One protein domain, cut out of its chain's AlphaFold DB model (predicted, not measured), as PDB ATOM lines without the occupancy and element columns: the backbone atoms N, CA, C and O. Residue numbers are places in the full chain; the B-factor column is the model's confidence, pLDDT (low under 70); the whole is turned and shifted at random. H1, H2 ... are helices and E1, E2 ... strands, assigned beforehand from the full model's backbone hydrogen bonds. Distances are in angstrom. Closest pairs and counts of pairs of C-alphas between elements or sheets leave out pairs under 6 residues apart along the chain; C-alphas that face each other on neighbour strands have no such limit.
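What this domain is: This is residues 83 to 181 of the 424 residues of an uncharacterized protein of Enterococcus faecalis S613 (UniProt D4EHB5). A single strongly twisted sheet of five short strands runs through the middle of a rounded body, with H2 over one face, H5 over the opposite face, and the short helices H1, H3 and H4 grazing the sheet. After E5, the last strand, residues 170 to 181 form a tail with no named element. The printed part has 99 residues, with five named helices and five named strands in the order E1 H1 E2 H2 E3 H3 E4 H4 H5 E5; the sheet's order is E1 E2 E5 E4 E3, mixed. The class is mixed, helices and strands, with under half of the residues, 46 of 99, in named elements. The whole is compact, with a radius of gyration of the C-alphas of 12.0 A and spans of 32 by 28 by 27 A.

Where its parts are: E1 is residues 85 to 87, beginning at C-alpha 85 at (-26.298, -98.988, 6.371), and H1 is residues 96 to 99. E2, residues 109 to 113, is 12.9 A long, and H2, residues 115 to 119, is 8.1 A. E3 is residues 124 to 126, H3 residues 129 to 132. E4, residues 139 to 142, is 9.8 A long. H4 is residues 147 to 151, and H5, residues 154 to 161, is 10.5 A. E5, residues 165 to 169, is 13.3 A long and ends at C-alpha 169 at (-18.800, -91.632, 4.613).

How they stand to each other: E1 and E2 are antiparallel, with N 87 and O 109 2.8 A apart, within hydrogen-bond range. E2 and E5 are antiparallel, with N 110 and O 169 at 2.7 A. E5 and E4 are parallel, with N 141 and O 166 at 2.9 A, and so are E4 and E3, with N 126 and O 140 at 2.8 A. E3, H3, E4 and E4, H4 H5, E5 are strand-helix-strand units, parallel neighbour strands joined through helices, each with a right-handed crossover. H2 is on the sheet at a height of 7.2 A, only just over E5, on which 3 of its C-alphas fall; its Lys 115 and Leu 166 are 6.5 A apart at their C-alphas, the closest. H5, on the opposite face at a height of 8.8 A, is over E5 and stands up from the sheet at 47 degrees; the closest C-alphas are those of His 159 and Leu 165, 5.4 A. H1 and H2 are close but not clearly touching, the closest C-alphas being those of Leu 98 and Leu 118, 7.5 A. H4 and H5 have every O i to N i+4 pair within hydrogen-bond range; H2 has 0 of 1, but 2 of 2 O i to N i+3 pairs.

The domain as a whole: The two C-alphas farthest apart, those of Asn 91 and Arg 134, are 33.0 A apart. The printed part has no cut and no long link. The mean pLDDT of the printed part is 90.6, and residues 180 to 181 are under 70.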
ATOM      1  N   GLY A  83     -22.900-105.117   7.682       91.50
ATOM      2  CA  GLY A  83     -23.479-104.177   8.641       91.50
ATOM      3  C   GLY A  83     -23.311-102.715   8.219       91.50
ATOM      4  O   GLY A  83     -23.190-101.845   9.078       91.50
ATOM      5  N   ILE A  84     -23.226-102.457   6.910       95.12
ATOM      6  CA  ILE A  84     -23.158-101.108   6.356       95.12
ATOM      7  C   ILE A  84     -24.568-100.674   5.990       95.12
ATOM      8  O   ILE A  84     -25.222-101.274   5.136       95.12
ATOM      9  N   ASP A  85     -24.994 -99.582   6.598       93.19
ATOM     10  CA  ASP A  85     -26.298 -98.988   6.371       93.19
ATOM     11  C   ASP A  85     -26.199 -97.762   5.481       93.19
ATOM     12  O   ASP A  85     -25.230 -97.005   5.561       93.19
ATOM     13  N   ILE A  86     -27.230 -97.547   4.668       94.56
ATOM     14  CA  ILE A  86     -27.380 -96.333   3.877       94.56
ATOM     15  C   ILE A  86     -28.420 -95.446   4.553       94.56
ATOM     16  O   ILE A  86     -29.541 -95.861   4.840       94.56
ATOM     17  N   VAL A  87     -28.021 -94.212   4.807       92.88
ATOM     18  CA  VAL A  87     -28.758 -93.203   5.551       92.88
ATOM     19  C   VAL A  87     -29.009 -92.026   4.617       92.88
ATOM     20  O   VAL A  87     -28.085 -91.552   3.961       92.88
ATOM     21  N   PHE A  88     -30.246 -91.539   4.576       91.38
ATOM     22  CA  PHE A  88     -30.633 -90.353   3.812       91.38
ATOM     23  C   PHE A  88     -30.754 -89.166   4.774       91.38
ATOM     24  O   PHE A  88     -31.718 -89.123   5.546       91.38
ATOM     25  N   PRO A  89     -29.808 -88.207   4.775       89.00
ATOM     26  CA  PRO A  89     -29.833 -87.076   5.705       89.00
ATOM     27  C   PRO A  89     -31.097 -86.218   5.598       89.00
ATOM     28  O   PRO A  89     -31.498 -85.612   6.580       89.00
ATOM     29  N   SER A  90     -31.776 -86.210   4.448       83.19
ATOM     30  CA  SER A  90     -33.076 -85.542   4.284       83.19
ATOM     31  C   SER A  90     -34.183 -86.116   5.176       83.19
ATOM     32  O   SER A  90     -35.135 -85.412   5.502       83.19
ATOM     33  N   ASN A  91     -34.070 -87.388   5.567       84.12
ATOM     34  CA  ASN A  91     -35.108 -88.128   6.287       84.12
ATOM     35  C   ASN A  91     -34.821 -88.212   7.795       84.12
ATOM     36  O   ASN A  91     -35.632 -88.743   8.553       84.12
ATOM     37  N   LEU A  92     -33.661 -87.720   8.240       82.19
ATOM     38  CA  LEU A  92     -33.167 -87.866   9.606       82.19
ATOM     39  C   LEU A  92     -32.606 -86.542  10.115       82.19
ATOM     40  O   LEU A  92     -31.935 -85.815   9.394       82.19
ATOM     41  N   LYS A  93     -32.828 -86.244  11.396       84.00
ATOM     42  CA  LYS A  93     -32.279 -85.044  12.043       84.00
ATOM     43  C   LYS A  93     -30.806 -85.236  12.418       84.00
ATOM     44  O   LYS A  93     -30.473 -85.281  13.596       84.00
ATOM     45  N   ILE A  94     -29.942 -85.406  11.422       90.25
ATOM     46  CA  ILE A  94     -28.493 -85.511  11.625       90.25
ATOM     47  C   ILE A  94     -27.947 -84.149  12.071       90.25
ATOM     48  O   ILE A  94     -28.410 -83.113  11.596       90.25
ATOM     49  N   THR A  95     -26.969 -84.144  12.976       90.31
ATOM     50  CA  THR A  95     -26.404 -82.902  13.515       90.31
ATOM     51  C   THR A  95     -25.718 -82.054  12.442       90.31
ATOM     52  O   THR A  95     -24.937 -82.545  11.617       90.31
ATOM     53  N   ASP A  96     -25.927 -80.737  12.505       86.06
ATOM     54  CA  ASP A  96     -25.238 -79.776  11.636       86.06
ATOM     55  C   ASP A  96     -23.719 -79.850  11.814       86.06
ATOM     56  O   ASP A  96     -22.963 -79.640  10.865       86.06
ATOM     57  N   GLN A  97     -23.248 -80.187  13.018       87.94
ATOM     58  CA  GLN A  97     -21.829 -80.384  13.311       87.94
ATOM     59  C   GLN A  97     -21.197 -81.457  12.411       87.94
ATOM     60  O   GLN A  97     -20.045 -81.291  11.997       87.94
ATOM     61  N   LEU A  98     -21.935 -82.529  12.102       91.62
ATOM     62  CA  LEU A  98     -21.507 -83.605  11.213       91.62
ATOM     63  C   LEU A  98     -21.683 -83.225   9.743       91.62
ATOM     64  O   LEU A  98     -20.731 -83.317   8.968       91.62
ATOM     65  N   LEU A  99     -22.869 -82.755   9.354       90.81
ATOM     66  CA  LEU A  99     -23.176 -82.443   7.953       90.81
ATOM     67  C   LEU A  99     -22.292 -81.317   7.409       90.81
ATOM     68  O   LEU A  99     -21.802 -81.398   6.282       90.81
ATOM     69  N   ASN A 100     -21.973 -80.316   8.236       88.00
ATOM     70  CA  ASN A 100     -21.076 -79.229   7.851       88.00
ATOM     71  C   ASN A 100     -19.635 -79.678   7.600       88.00
ATOM     72  O   ASN A 100     -18.860 -78.874   7.073       88.00
ATOM     73  N   ARG A 101     -19.263 -80.921   7.943       88.56
ATOM     74  CA  ARG A 101     -17.951 -81.487   7.609       88.56
ATOM     75  C   ARG A 101     -17.831 -81.908   6.159       88.56
ATOM     76  O   ARG A 101     -16.702 -82.049   5.726       88.56
ATOM     77  N   PHE A 102     -18.911 -82.087   5.404       89.44
ATOM     78  CA  PHE A 102     -18.843 -82.504   4.000       89.44
ATOM     79  C   PHE A 102     -18.740 -81.302   3.058       89.44
ATOM     80  O   PHE A 102     -19.325 -80.258   3.330       89.44
ATOM     81  N   VAL A 103     -17.981 -81.424   1.961       84.69
ATOM     82  CA  VAL A 103     -17.777 -80.356   0.954       84.69
ATOM     83  C   VAL A 103     -19.113 -79.870   0.398       84.69
ATOM     84  O   VAL A 103     -19.328 -78.668   0.256       84.69
ATOM     85  N   VAL A 104     -20.006 -80.817   0.128       83.38
ATOM     86  CA  VAL A 104     -21.391 -80.604  -0.290       83.38
ATOM     87  C   VAL A 104     -22.276 -81.309   0.725       83.38
ATOM     88  O   VAL A 104     -21.859 -82.319   1.289       83.38
ATOM     89  N   PHE A 105     -23.486 -80.799   0.947       85.31
ATOM     90  CA  PHE A 105     -24.470 -81.512   1.753       85.31
ATOM     91  C   PHE A 105     -24.670 -82.929   1.178       85.31
ATOM     92  O   PHE A 105     -25.008 -83.050  -0.005       85.31
ATOM     93  N   PRO A 106     -24.408 -83.993   1.955       88.06
ATOM     94  CA  PRO A 106     -24.470 -85.349   1.437       88.06
ATOM     95  C   PRO A 106     -25.930 -85.758   1.222       88.06
ATOM     96  O   PRO A 106     -26.733 -85.725   2.148       88.06
ATOM     97  N   ASP A 107     -26.265 -86.182   0.002       86.56
ATOM     98  CA  ASP A 107     -27.584 -86.759  -0.302       86.56
ATOM     99  C   ASP A 107     -27.754 -88.130   0.384       86.56
ATOM    100  O   ASP A 107     -28.860 -88.547   0.724       86.56
ATOM    101  N   ILE A 108     -26.636 -88.838   0.578       92.31
ATOM    102  CA  ILE A 108     -26.561 -90.183   1.141       92.31
ATOM    103  C   ILE A 108     -25.311 -90.295   2.016       92.31
ATOM    104  O   ILE A 108     -24.242 -89.809   1.645       92.31
ATOM    105  N   LEU A 109     -25.434 -90.995   3.142       95.44
ATOM    106  CA  LEU A 109     -24.325 -91.424   3.985       95.44
ATOM    107  C   LEU A 109     -24.329 -92.946   4.123       95.44
ATOM    108  O   LEU A 109     -25.369 -93.552   4.351       95.44
ATOM    109  N   LEU A 110     -23.157 -93.565   4.023       96.94
ATOM    110  CA  LEU A 110     -22.925 -94.937   4.446       96.94
ATOM    111  C   LEU A 110     -22.378 -94.928   5.869       96.94
ATOM    112  O   LEU A 110     -21.428 -94.196   6.171       96.94
ATOM    113  N   THR A 111     -22.963 -95.750   6.733       96.75
ATOM    114  CA  THR A 111     -22.623 -95.788   8.156       96.75
ATOM    115  C   THR A 111     -22.391 -97.203   8.659       96.75
ATOM    116  O   THR A 111     -23.088 -98.120   8.233       96.75
ATOM    117  N   VAL A 112     -21.445 -97.371   9.588       96.81
ATOM    118  CA  VAL A 112     -21.174 -98.649  10.271       96.81
ATOM    119  C   VAL A 112     -20.952 -98.398  11.754       96.81
ATOM    120  O   VAL A 112     -20.122 -97.563  12.113       96.81
ATOM    121  N   GLY A 113     -21.648 -99.140  12.613       95.56
ATOM    122  CA  GLY A 113     -21.531 -99.018  14.067       95.56
ATOM    123  C   GLY A 113     -22.702 -98.268  14.697       95.56
ATOM    124  O   GLY A 113     -23.854 -98.449  14.303       95.56
ATOM    125  N   LYS A 114     -22.417 -97.453  15.716       94.88
ATOM    126  CA  LYS A 114     -23.439 -96.907  16.619       94.88
ATOM    127  C   LYS A 114     -24.174 -95.689  16.040       94.88
ATOM    128  O   LYS A 114     -23.738 -94.551  16.196       94.88
ATOM    129  N   LYS A 115     -25.287 -95.928  15.338       91.44
ATOM    130  CA  LYS A 115     -26.033 -94.906  14.572       91.44
ATOM    131  C   LYS A 115     -26.581 -93.755  15.407       91.44
ATOM    132  O   LYS A 115     -26.757 -92.669  14.863       91.44
ATOM    133  N   GLU A 116     -26.832 -93.954  16.702       93.00
ATOM    134  CA  GLU A 116     -27.327 -92.891  17.586       93.00
ATOM    135  C   GLU A 116     -26.366 -91.696  17.625       93.00
ATOM    136  O   GLU A 116     -26.791 -90.571  17.871       93.00
ATOM    137  N   PHE A 117     -25.088 -91.919  17.300       95.19
ATOM    138  CA  PHE A 117     -24.083 -90.865  17.241       95.19
ATOM    139  C   PHE A 117     -24.370 -89.825  16.150       95.19
ATOM    140  O   PHE A 117     -23.950 -88.681  16.293       95.19
ATOM    141  N   LEU A 118     -25.134 -90.161  15.101       93.00
ATOM    142  CA  LEU A 118     -25.557 -89.194  14.074       93.00
ATOM    143  C   LEU A 118     -26.385 -88.033  14.642       93.00
ATOM    144  O   LEU A 118     -26.479 -86.987  14.001       93.00
ATOM    145  N   LEU A 119     -27.016 -88.239  15.801       92.44
ATOM    146  CA  LEU A 119     -27.934 -87.297  16.440       92.44
ATOM    147  C   LEU A 119     -27.299 -86.575  17.644       92.44
ATOM    148  O   LEU A 119     -27.947 -85.719  18.240       92.44
ATOM    149  N   ASP A 120     -26.061 -86.916  18.021       90.56
ATOM    150  CA  ASP A 120     -25.389 -86.385  19.212       90.56
ATOM    151  C   ASP A 120     -24.407 -85.259  18.849       90.56
ATOM    152  O   ASP A 120     -23.387 -85.485  18.197       90.56
ATOM    153  N   GLU A 121     -24.705 -84.031  19.281       87.06
ATOM    154  CA  GLU A 121     -23.870 -82.842  19.034       87.06
ATOM    155  C   GLU A 121     -22.590 -82.798  19.883       87.06
ATOM    156  O   GLU A 121     -21.688 -81.998  19.623       87.06
ATOM    157  N   ASN A 122     -22.496 -83.636  20.917       88.75
ATOM    158  CA  ASN A 122     -21.349 -83.658  21.823       88.75
ATOM    159  C   ASN A 122     -20.308 -84.701  21.420       88.75
ATOM    160  O   ASN A 122     -19.224 -84.752  22.010       88.75
ATOM    161  N   ILE A 123     -20.610 -85.537  20.425       93.19
ATOM    162  CA  ILE A 123     -19.681 -86.562  19.982       93.19
ATOM    163  C   ILE A 123     -18.532 -85.960  19.194       93.19
ATOM    164  O   ILE A 123     -18.677 -85.120  18.304       93.19
ATOM    165  N   LYS A 124     -17.335 -86.435  19.528       93.81
ATOM    166  CA  LYS A 124     -16.122 -86.026  18.848       93.81
ATOM    167  C   LYS A 124     -16.088 -86.620  17.445       93.81
ATOM    168  O   LYS A 124     -16.178 -87.832  17.268       93.81
ATOM    169  N   ILE A 125     -15.898 -85.753  16.456       94.81
ATOM    170  CA  ILE A 125     -15.730 -86.143  15.057       94.81
ATOM    171  C   ILE A 125     -14.246 -86.064  14.708       94.81
ATOM    172  O   ILE A 125     -13.639 -84.995  14.803       94.81
ATOM    173  N   VAL A 126     -13.677 -87.182  14.273       92.44
ATOM    174  CA  VAL A 126     -12.322 -87.274  13.727       92.44
ATOM    175  C   VAL A 126     -12.375 -87.510  12.223       92.44
ATOM    176  O   VAL A 126     -13.289 -88.145  11.698       92.44
ATOM    177  N   THR A 127     -11.389 -86.973  11.515       90.81
ATOM    178  CA  THR A 127     -11.371 -86.931  10.043       90.81
ATOM    179  C   THR A 127     -10.288 -87.800   9.421       90.81
ATOM    180  O   THR A 127     -10.130 -87.799   8.204       90.81
ATOM    181  N   SER A 128      -9.512 -88.509  10.240       86.31
ATOM    182  CA  SER A 128      -8.505 -89.453   9.772       86.31
ATOM    183  C   SER A 128      -8.316 -90.610  10.740       86.31
ATOM    184  O   SER A 128      -8.518 -90.479  11.950       86.31
ATOM    185  N   TYR A 129      -7.854 -91.743  10.214       87.31
ATOM    186  CA  TYR A 129      -7.475 -92.899  11.024       87.31
ATOM    187  C   TYR A 129      -6.317 -92.573  11.985       87.31
ATOM    188  O   TYR A 129      -6.229 -93.117  13.084       87.31
ATOM    189  N   ALA A 130      -5.432 -91.650  11.599       81.12
ATOM    190  CA  ALA A 130      -4.352 -91.190  12.464       81.12
ATOM    191  C   ALA A 130      -4.877 -90.393  13.668       81.12
ATOM    192  O   ALA A 130      -4.346 -90.547  14.766       81.12
ATOM    193  N   ASP A 131      -5.894 -89.552  13.467       83.81
ATOM    194  CA  ASP A 131      -6.560 -88.827  14.553       83.81
ATOM    195  C   ASP A 131      -7.307 -89.804  15.453       83.81
ATOM    196  O   ASP A 131      -7.103 -89.781  16.659       83.81
ATOM    197  N   PHE A 132      -8.071 -90.730  14.861       90.69
ATOM    198  CA  PHE A 132      -8.759 -91.806  15.577       90.69
ATOM    199  C   PHE A 132      -7.846 -92.523  16.580       90.69
ATOM    200  O   PHE A 132      -8.211 -92.664  17.742       90.69
ATOM    201  N   LYS A 133      -6.624 -92.891  16.175       89.31
ATOM    202  CA  LYS A 133      -5.659 -93.576  17.054       89.31
ATOM    203  C   LYS A 133      -5.211 -92.787  18.279       89.31
ATOM    204  O   LYS A 133      -4.674 -93.380  19.211       89.31
ATOM    205  N   ARG A 134      -5.338 -91.462  18.252       84.25
ATOM    206  CA  ARG A 134      -4.926 -90.583  19.356       84.25
ATOM    207  C   ARG A 134      -6.076 -90.257  20.298       84.25
ATOM    208  O   ARG A 134      -5.840 -89.648  21.336       84.25
ATOM    209  N   GLU A 135      -7.290 -90.641  19.932       87.12
ATOM    210  CA  GLU A 135      -8.499 -90.336  20.674       87.12
ATOM    211  C   GLU A 135      -9.007 -91.553  21.440       87.12
ATOM    212  O   GLU A 135      -8.725 -92.704  21.104       87.12
ATOM    213  N   THR A 136      -9.763 -91.290  22.500       85.81
ATOM    214  CA  THR A 136     -10.403 -92.317  23.323       85.81
ATOM    215  C   THR A 136     -11.870 -91.960  23.551       85.81
ATOM    216  O   THR A 136     -12.264 -90.798  23.459       85.81
ATOM    217  N   GLY A 137     -12.691 -92.969  23.848       89.94
ATOM    218  CA  GLY A 137     -14.124 -92.794  24.101       89.94
ATOM    219  C   GLY A 137     -14.996 -92.907  22.849       89.94
ATOM    220  O   GLY A 137     -14.616 -93.551  21.873       89.94
ATOM    221  N   ASN A 138     -16.191 -92.316  22.920       96.06
ATOM    222  CA  ASN A 138     -17.192 -92.362  21.856       96.06
ATOM    223  C   ASN A 138     -16.871 -91.343  20.767       96.06
ATOM    224  O   ASN A 138     -16.733 -90.152  21.055       96.06
ATOM    225  N   LEU A 139     -16.779 -91.799  19.522       96.19
ATOM    226  CA  LEU A 139     -16.381 -90.934  18.418       96.19
ATOM    227  C   LEU A 139     -17.031 -91.320  17.088       96.19
ATOM    228  O   LEU A 139     -17.390 -92.473  16.845       96.19
ATOM    229  N   ILE A 140     -17.133 -90.330  16.206       97.88
ATOM    230  CA  ILE A 140     -17.430 -90.511  14.787       97.88
ATOM    231  C   ILE A 140     -16.124 -90.399  14.012       97.88
ATOM    232  O   ILE A 140     -15.420 -89.397  14.139       97.88
ATOM    233  N   LEU A 141     -15.823 -91.383  13.168       97.12
ATOM    234  CA  LEU A 141     -14.726 -91.298  12.207       97.12
ATOM    235  C   LEU A 141     -15.292 -91.121  10.798       97.12
ATOM    236  O   LEU A 141     -15.965 -92.006  10.265       97.12
ATOM    237  N   LEU A 142     -14.979 -89.977  10.187       97.12
ATOM    238  CA  LEU A 142     -15.208 -89.762   8.763       97.12
ATOM    239  C   LEU A 142     -14.161 -90.542   7.967       97.12
ATOM    240  O   LEU A 142     -12.963 -90.401   8.219       97.12
ATOM    241  N   ALA A 143     -14.606 -91.374   7.027       94.62
ATOM    242  CA  ALA A 143     -13.714 -92.289   6.324       94.62
ATOM    243  C   ALA A 143     -12.673 -91.533   5.484       94.62
ATOM    244  O   ALA A 143     -12.986 -90.933   4.459       94.62
ATOM    245  N   ASP A 144     -11.404 -91.604   5.874       90.56
ATOM    246  CA  ASP A 144     -10.286 -90.974   5.158       90.56
ATOM    247  C   ASP A 144      -9.730 -91.830   4.008       90.56
ATOM    248  O   ASP A 144      -8.775 -91.440   3.336       90.56
ATOM    249  N   ARG A 145     -10.340 -92.993   3.771       88.81
ATOM    250  CA  ARG A 145     -10.001 -93.986   2.744       88.81
ATOM    251  C   ARG A 145     -11.224 -94.857   2.445       88.81
ATOM    252  O   ARG A 145     -12.271 -94.688   3.060       88.81
ATOM    253  N   ASN A 146     -11.072 -95.802   1.519       89.94
ATOM    254  CA  ASN A 146     -12.103 -96.791   1.197       89.94
ATOM    255  C   ASN A 146     -12.605 -97.522   2.459       89.94
ATOM    256  O   ASN A 146     -11.801 -97.949   3.298       89.94
ATOM    257  N   LEU A 147     -13.926 -97.695   2.567       92.62
ATOM    258  CA  LEU A 147     -14.565 -98.250   3.759       92.62
ATOM    259  C   LEU A 147     -14.108 -99.688   4.060       92.62
ATOM    260  O   LEU A 147     -13.857-100.021   5.216       92.62
ATOM    261  N   ASP A 148     -13.886-100.517   3.038       88.81
ATOM    262  CA  ASP A 148     -13.384-101.888   3.204       88.81
ATOM    263  C   ASP A 148     -11.988-101.935   3.813       88.81
ATOM    264  O   ASP A 148     -11.651-102.879   4.526       88.81
ATOM    265  N   THR A 149     -11.156-100.934   3.524       89.94
ATOM    266  CA  THR A 149      -9.825-100.833   4.119       89.94
ATOM    267  C   THR A 149      -9.929-100.527   5.608       89.94
ATOM    268  O   THR A 149      -9.240-101.169   6.395       89.94
ATOM    269  N   LEU A 150     -10.806 -99.596   6.001       92.06
ATOM    270  CA  LEU A 150     -11.015 -99.245   7.410       92.06
ATOM    271  C   LEU A 150     -11.574-100.419   8.212       92.06
ATOM    272  O   LEU A 150     -11.079-100.706   9.297       92.06
ATOM    273  N   LEU A 151     -12.550-101.140   7.654       92.81
ATOM    274  CA  LEU A 151     -13.183-102.281   8.320       92.81
ATOM    275  C   LEU A 151     -12.228-103.464   8.563       92.81
ATOM    276  O   LEU A 151     -12.538-104.331   9.375       92.81
ATOM    277  N   ARG A 152     -11.067-103.505   7.892       91.69
ATOM    278  CA  ARG A 152     -10.018-104.517   8.121       91.69
ATOM    279  C   ARG A 152      -9.077-104.178   9.275       91.69
ATOM    280  O   ARG A 152      -8.293-105.040   9.671       91.69
ATOM    281  N   TYR A 153      -9.087-102.946   9.779       92.50
ATOM    282  CA  TYR A 153      -8.226-102.573  10.895       92.50
ATOM    283  C   TYR A 153      -8.786-103.122  12.206       92.50
ATOM    284  O   TYR A 153      -9.942-102.891  12.549       92.50
ATOM    285  N   SER A 154      -7.955-103.857  12.945       92.06
ATOM    286  CA  SER A 154      -8.381-104.578  14.148       92.06
ATOM    287  C   SER A 154      -8.866-103.656  15.267       92.06
ATOM    288  O   SER A 154      -9.783-104.017  16.001       92.06
ATOM    289  N   ASP A 155      -8.286-102.463  15.389       93.00
ATOM    290  CA  ASP A 155      -8.725-101.430  16.326       93.00
ATOM    291  C   ASP A 155     -10.088-100.848  15.932       93.00
ATOM    292  O   ASP A 155     -10.960-100.731  16.788       93.00
ATOM    293  N   ILE A 156     -10.322-100.586  14.645       95.31
ATOM    294  CA  ILE A 156     -11.646-100.195  14.135       95.31
ATOM    295  C   ILE A 156     -12.679-101.282  14.431       95.31
ATOM    296  O   ILE A 156     -13.716-100.987  15.024       95.31
ATOM    297  N   SER A 157     -12.396-102.541  14.079       93.12
ATOM    298  CA  SER A 157     -13.312-103.658  14.341       93.12
ATOM    299  C   SER A 157     -13.636-103.779  15.830       93.12
ATOM    300  O   SER A 157     -14.793-103.980  16.188       93.12
ATOM    301  N   LYS A 158     -12.638-103.606  16.707       94.12
ATOM    302  CA  LYS A 158     -12.837-103.615  18.157       94.12
ATOM    303  C   LYS A 158     -13.766-102.488  18.610       94.12
ATOM    304  O   LYS A 158     -14.744-102.759  19.292       94.12
ATOM    305  N   HIS A 159     -13.514-101.251  18.191       96.44
ATOM    306  CA  HIS A 159     -14.349-100.109  18.570       96.44
ATOM    307  C   HIS A 159     -15.795-100.213  18.052       96.44
ATOM    308  O   HIS A 159     -16.725 -99.778  18.738       96.44
ATOM    309  N   LEU A 160     -15.993-100.807  16.868       95.06
ATOM    310  CA  LEU A 160     -17.320-101.121  16.335       95.06
ATOM    311  C   LEU A 160     -18.042-102.168  17.195       95.06
ATOM    312  O   LEU A 160     -19.206-101.965  17.529       95.06
ATOM    313  N   MET A 161     -17.355-103.246  17.597       93.31
ATOM    314  CA  MET A 161     -17.910-104.272  18.496       93.31
ATOM    315  C   MET A 161     -18.228-103.715  19.887       93.31
ATOM    316  O   MET A 161     -19.277-104.020  20.446       93.31
ATOM    317  N   ASP A 162     -17.356-102.855  20.416       94.75
ATOM    318  CA  ASP A 162     -17.523-102.209  21.721       94.75
ATOM    319  C   ASP A 162     -18.610-101.110  21.695       94.75
ATOM    320  O   ASP A 162     -18.948-100.542  22.733       94.75
ATOM    321  N   GLY A 163     -19.160-100.774  20.520       95.94
ATOM    322  CA  GLY A 163     -20.200 -99.753  20.369       95.94
ATOM    323  C   GLY A 163     -19.720 -98.337  20.706       95.94
ATOM    324  O   GLY A 163     -20.509 -97.507  21.158       95.94
ATOM    325  N   THR A 164     -18.428 -98.065  20.516       96.56
ATOM    326  CA  THR A 164     -17.791 -96.766  20.813       96.56
ATOM    327  C   THR A 164     -17.452 -95.971  19.555       96.56
ATOM    328  O   THR A 164     -16.957 -94.849  19.641       96.56
ATOM    329  N   LEU A 165     -17.735 -96.521  18.373       97.38
ATOM    330  CA  LEU A 165     -17.433 -95.895  17.094       97.38
ATOM    331  C   LEU A 165     -18.638 -95.917  16.155       97.38
ATOM    332  O   LEU A 165     -19.367 -96.908  16.057       97.38
ATOM    333  N   LEU A 166     -18.777 -94.822  15.414       98.00
ATOM    334  CA  LEU A 166     -19.565 -94.753  14.194       98.00
ATOM    335  C   LEU A 166     -18.652 -94.336  13.036       98.00
ATOM    336  O   LEU A 166     -18.093 -93.239  13.035       98.00
ATOM    337  N   LEU A 167     -18.500 -95.207  12.040       97.62
ATOM    338  CA  LEU A 167     -17.892 -94.843  10.760       97.62
ATOM    339  C   LEU A 167     -18.938 -94.163   9.885       97.62
ATOM    340  O   LEU A 167     -20.052 -94.673   9.770       97.62
ATOM    341  N   VAL A 168     -18.572 -93.054   9.243       97.69
ATOM    342  CA  VAL A 168     -19.458 -92.308   8.337       97.69
ATOM    343  C   VAL A 168     -18.707 -91.918   7.065       97.69
ATOM    344  O   VAL A 168     -17.558 -91.475   7.114       97.69
ATOM    345  N   THR A 169     -19.349 -92.061   5.908       96.44
ATOM    346  CA  THR A 169     -18.800 -91.632   4.613       96.44
ATOM    347  C   THR A 169     -19.908 -91.350   3.603       96.44
ATOM    348  O   THR A 169     -20.961 -91.966   3.668       96.44
ATOM    349  N   ASP A 170     -19.686 -90.456   2.644       94.25
ATOM    350  CA  ASP A 170     -20.575 -90.234   1.491       94.25
ATOM    351  C   ASP A 170     -20.143 -91.051   0.251       94.25
ATOM    352  O   ASP A 170     -20.821 -91.069  -0.779       94.25
ATOM    353  N   THR A 171     -19.013 -91.762   0.344       92.62
ATOM    354  CA  THR A 171     -18.504 -92.669  -0.695       92.62
ATOM    355  C   THR A 171     -18.049 -93.995  -0.102       92.62
ATOM    356  O   THR A 171     -17.388 -94.026   0.932       92.62
ATOM    357  N   TYR A 172     -18.330 -95.100  -0.780       93.12
ATOM    358  CA  TYR A 172     -17.920 -96.438  -0.366       93.12
ATOM    359  C   TYR A 172     -16.495 -96.779  -0.820       93.12
ATOM    360  O   TYR A 172     -15.692 -97.293  -0.038       93.12
ATOM    361  N   ARG A 173     -16.154 -96.488  -2.087       91.31
ATOM    362  CA  ARG A 173     -14.892 -96.937  -2.702       91.31
ATOM    363  C   ARG A 173     -13.738 -95.950  -2.551       91.31
ATOM    364  O   ARG A 173     -12.590 -96.319  -2.813       91.31
ATOM    365  N   LYS A 174     -14.031 -94.720  -2.140       89.00
ATOM    366  CA  LYS A 174     -13.085 -93.617  -1.935       89.00
ATOM    367  C   LYS A 174     -13.173 -93.093  -0.499       89.00
ATOM    368  O   LYS A 174     -13.985 -93.565   0.290       89.00
ATOM    369  N   LYS A 175     -12.303 -92.136  -0.171       90.75
ATOM    370  CA  LYS A 175     -12.431 -91.336   1.051       90.75
ATOM    371  C   LYS A 175     -13.635 -90.399   0.956       90.75
ATOM    372  O   LYS A 175     -13.944 -89.930  -0.140       90.75
ATOM    373  N   ALA A 176     -14.218 -90.075   2.102       92.31
ATOM    374  CA  ALA A 176     -15.312 -89.131   2.221       92.31
ATOM    375  C   ALA A 176     -14.931 -87.740   1.678       92.31
ATOM    376  O   ALA A 176     -13.802 -87.265   1.864       92.31
ATOM    377  N   ASN A 177     -15.879 -87.055   1.038       90.06
ATOM    378  CA  ASN A 177     -15.697 -85.697   0.527       90.06
ATOM    379  C   ASN A 177     -15.888 -84.684   1.662       90.06
ATOM    380  O   ASN A 177     -16.911 -84.007   1.747       90.06
ATOM    381  N   ILE A 178     -14.897 -84.578   2.547       88.75
ATOM    382  CA  ILE A 178     -14.934 -83.693   3.717       88.75
ATOM    383  C   ILE A 178     -14.234 -82.350   3.466       88.75
ATOM    384  O   ILE A 178     -13.195 -82.287   2.809       88.75
ATOM    385  N   LYS A 179     -14.792 -81.261   4.007       78.94
ATOM    386  CA  LYS A 179     -14.128 -79.964   4.139       78.94
ATOM    387  C   LYS A 179     -12.879 -80.169   4.987       78.94
ATOM    388  O   LYS A 179     -12.955 -80.684   6.104       78.94
ATOM    389  N   SER A 180     -11.729 -79.739   4.486       61.12
ATOM    390  CA  SER A 180     -10.532 -79.644   5.317       61.12
ATOM    391  C   SER A 180     -10.827 -78.700   6.488       61.12
ATOM    392  O   SER A 180     -11.225 -77.557   6.267       61.12
ATOM    393  N   MET A 181     -10.652 -79.158   7.733       51.03
ATOM    394  CA  MET A 181     -10.895 -78.335   8.931       51.03
ATOM    395  C   MET A 181      -9.916 -77.160   9.101       51.03
ATOM    396  O   MET A 181     -10.090 -76.346  10.005       51.03
TER     397      MET A 181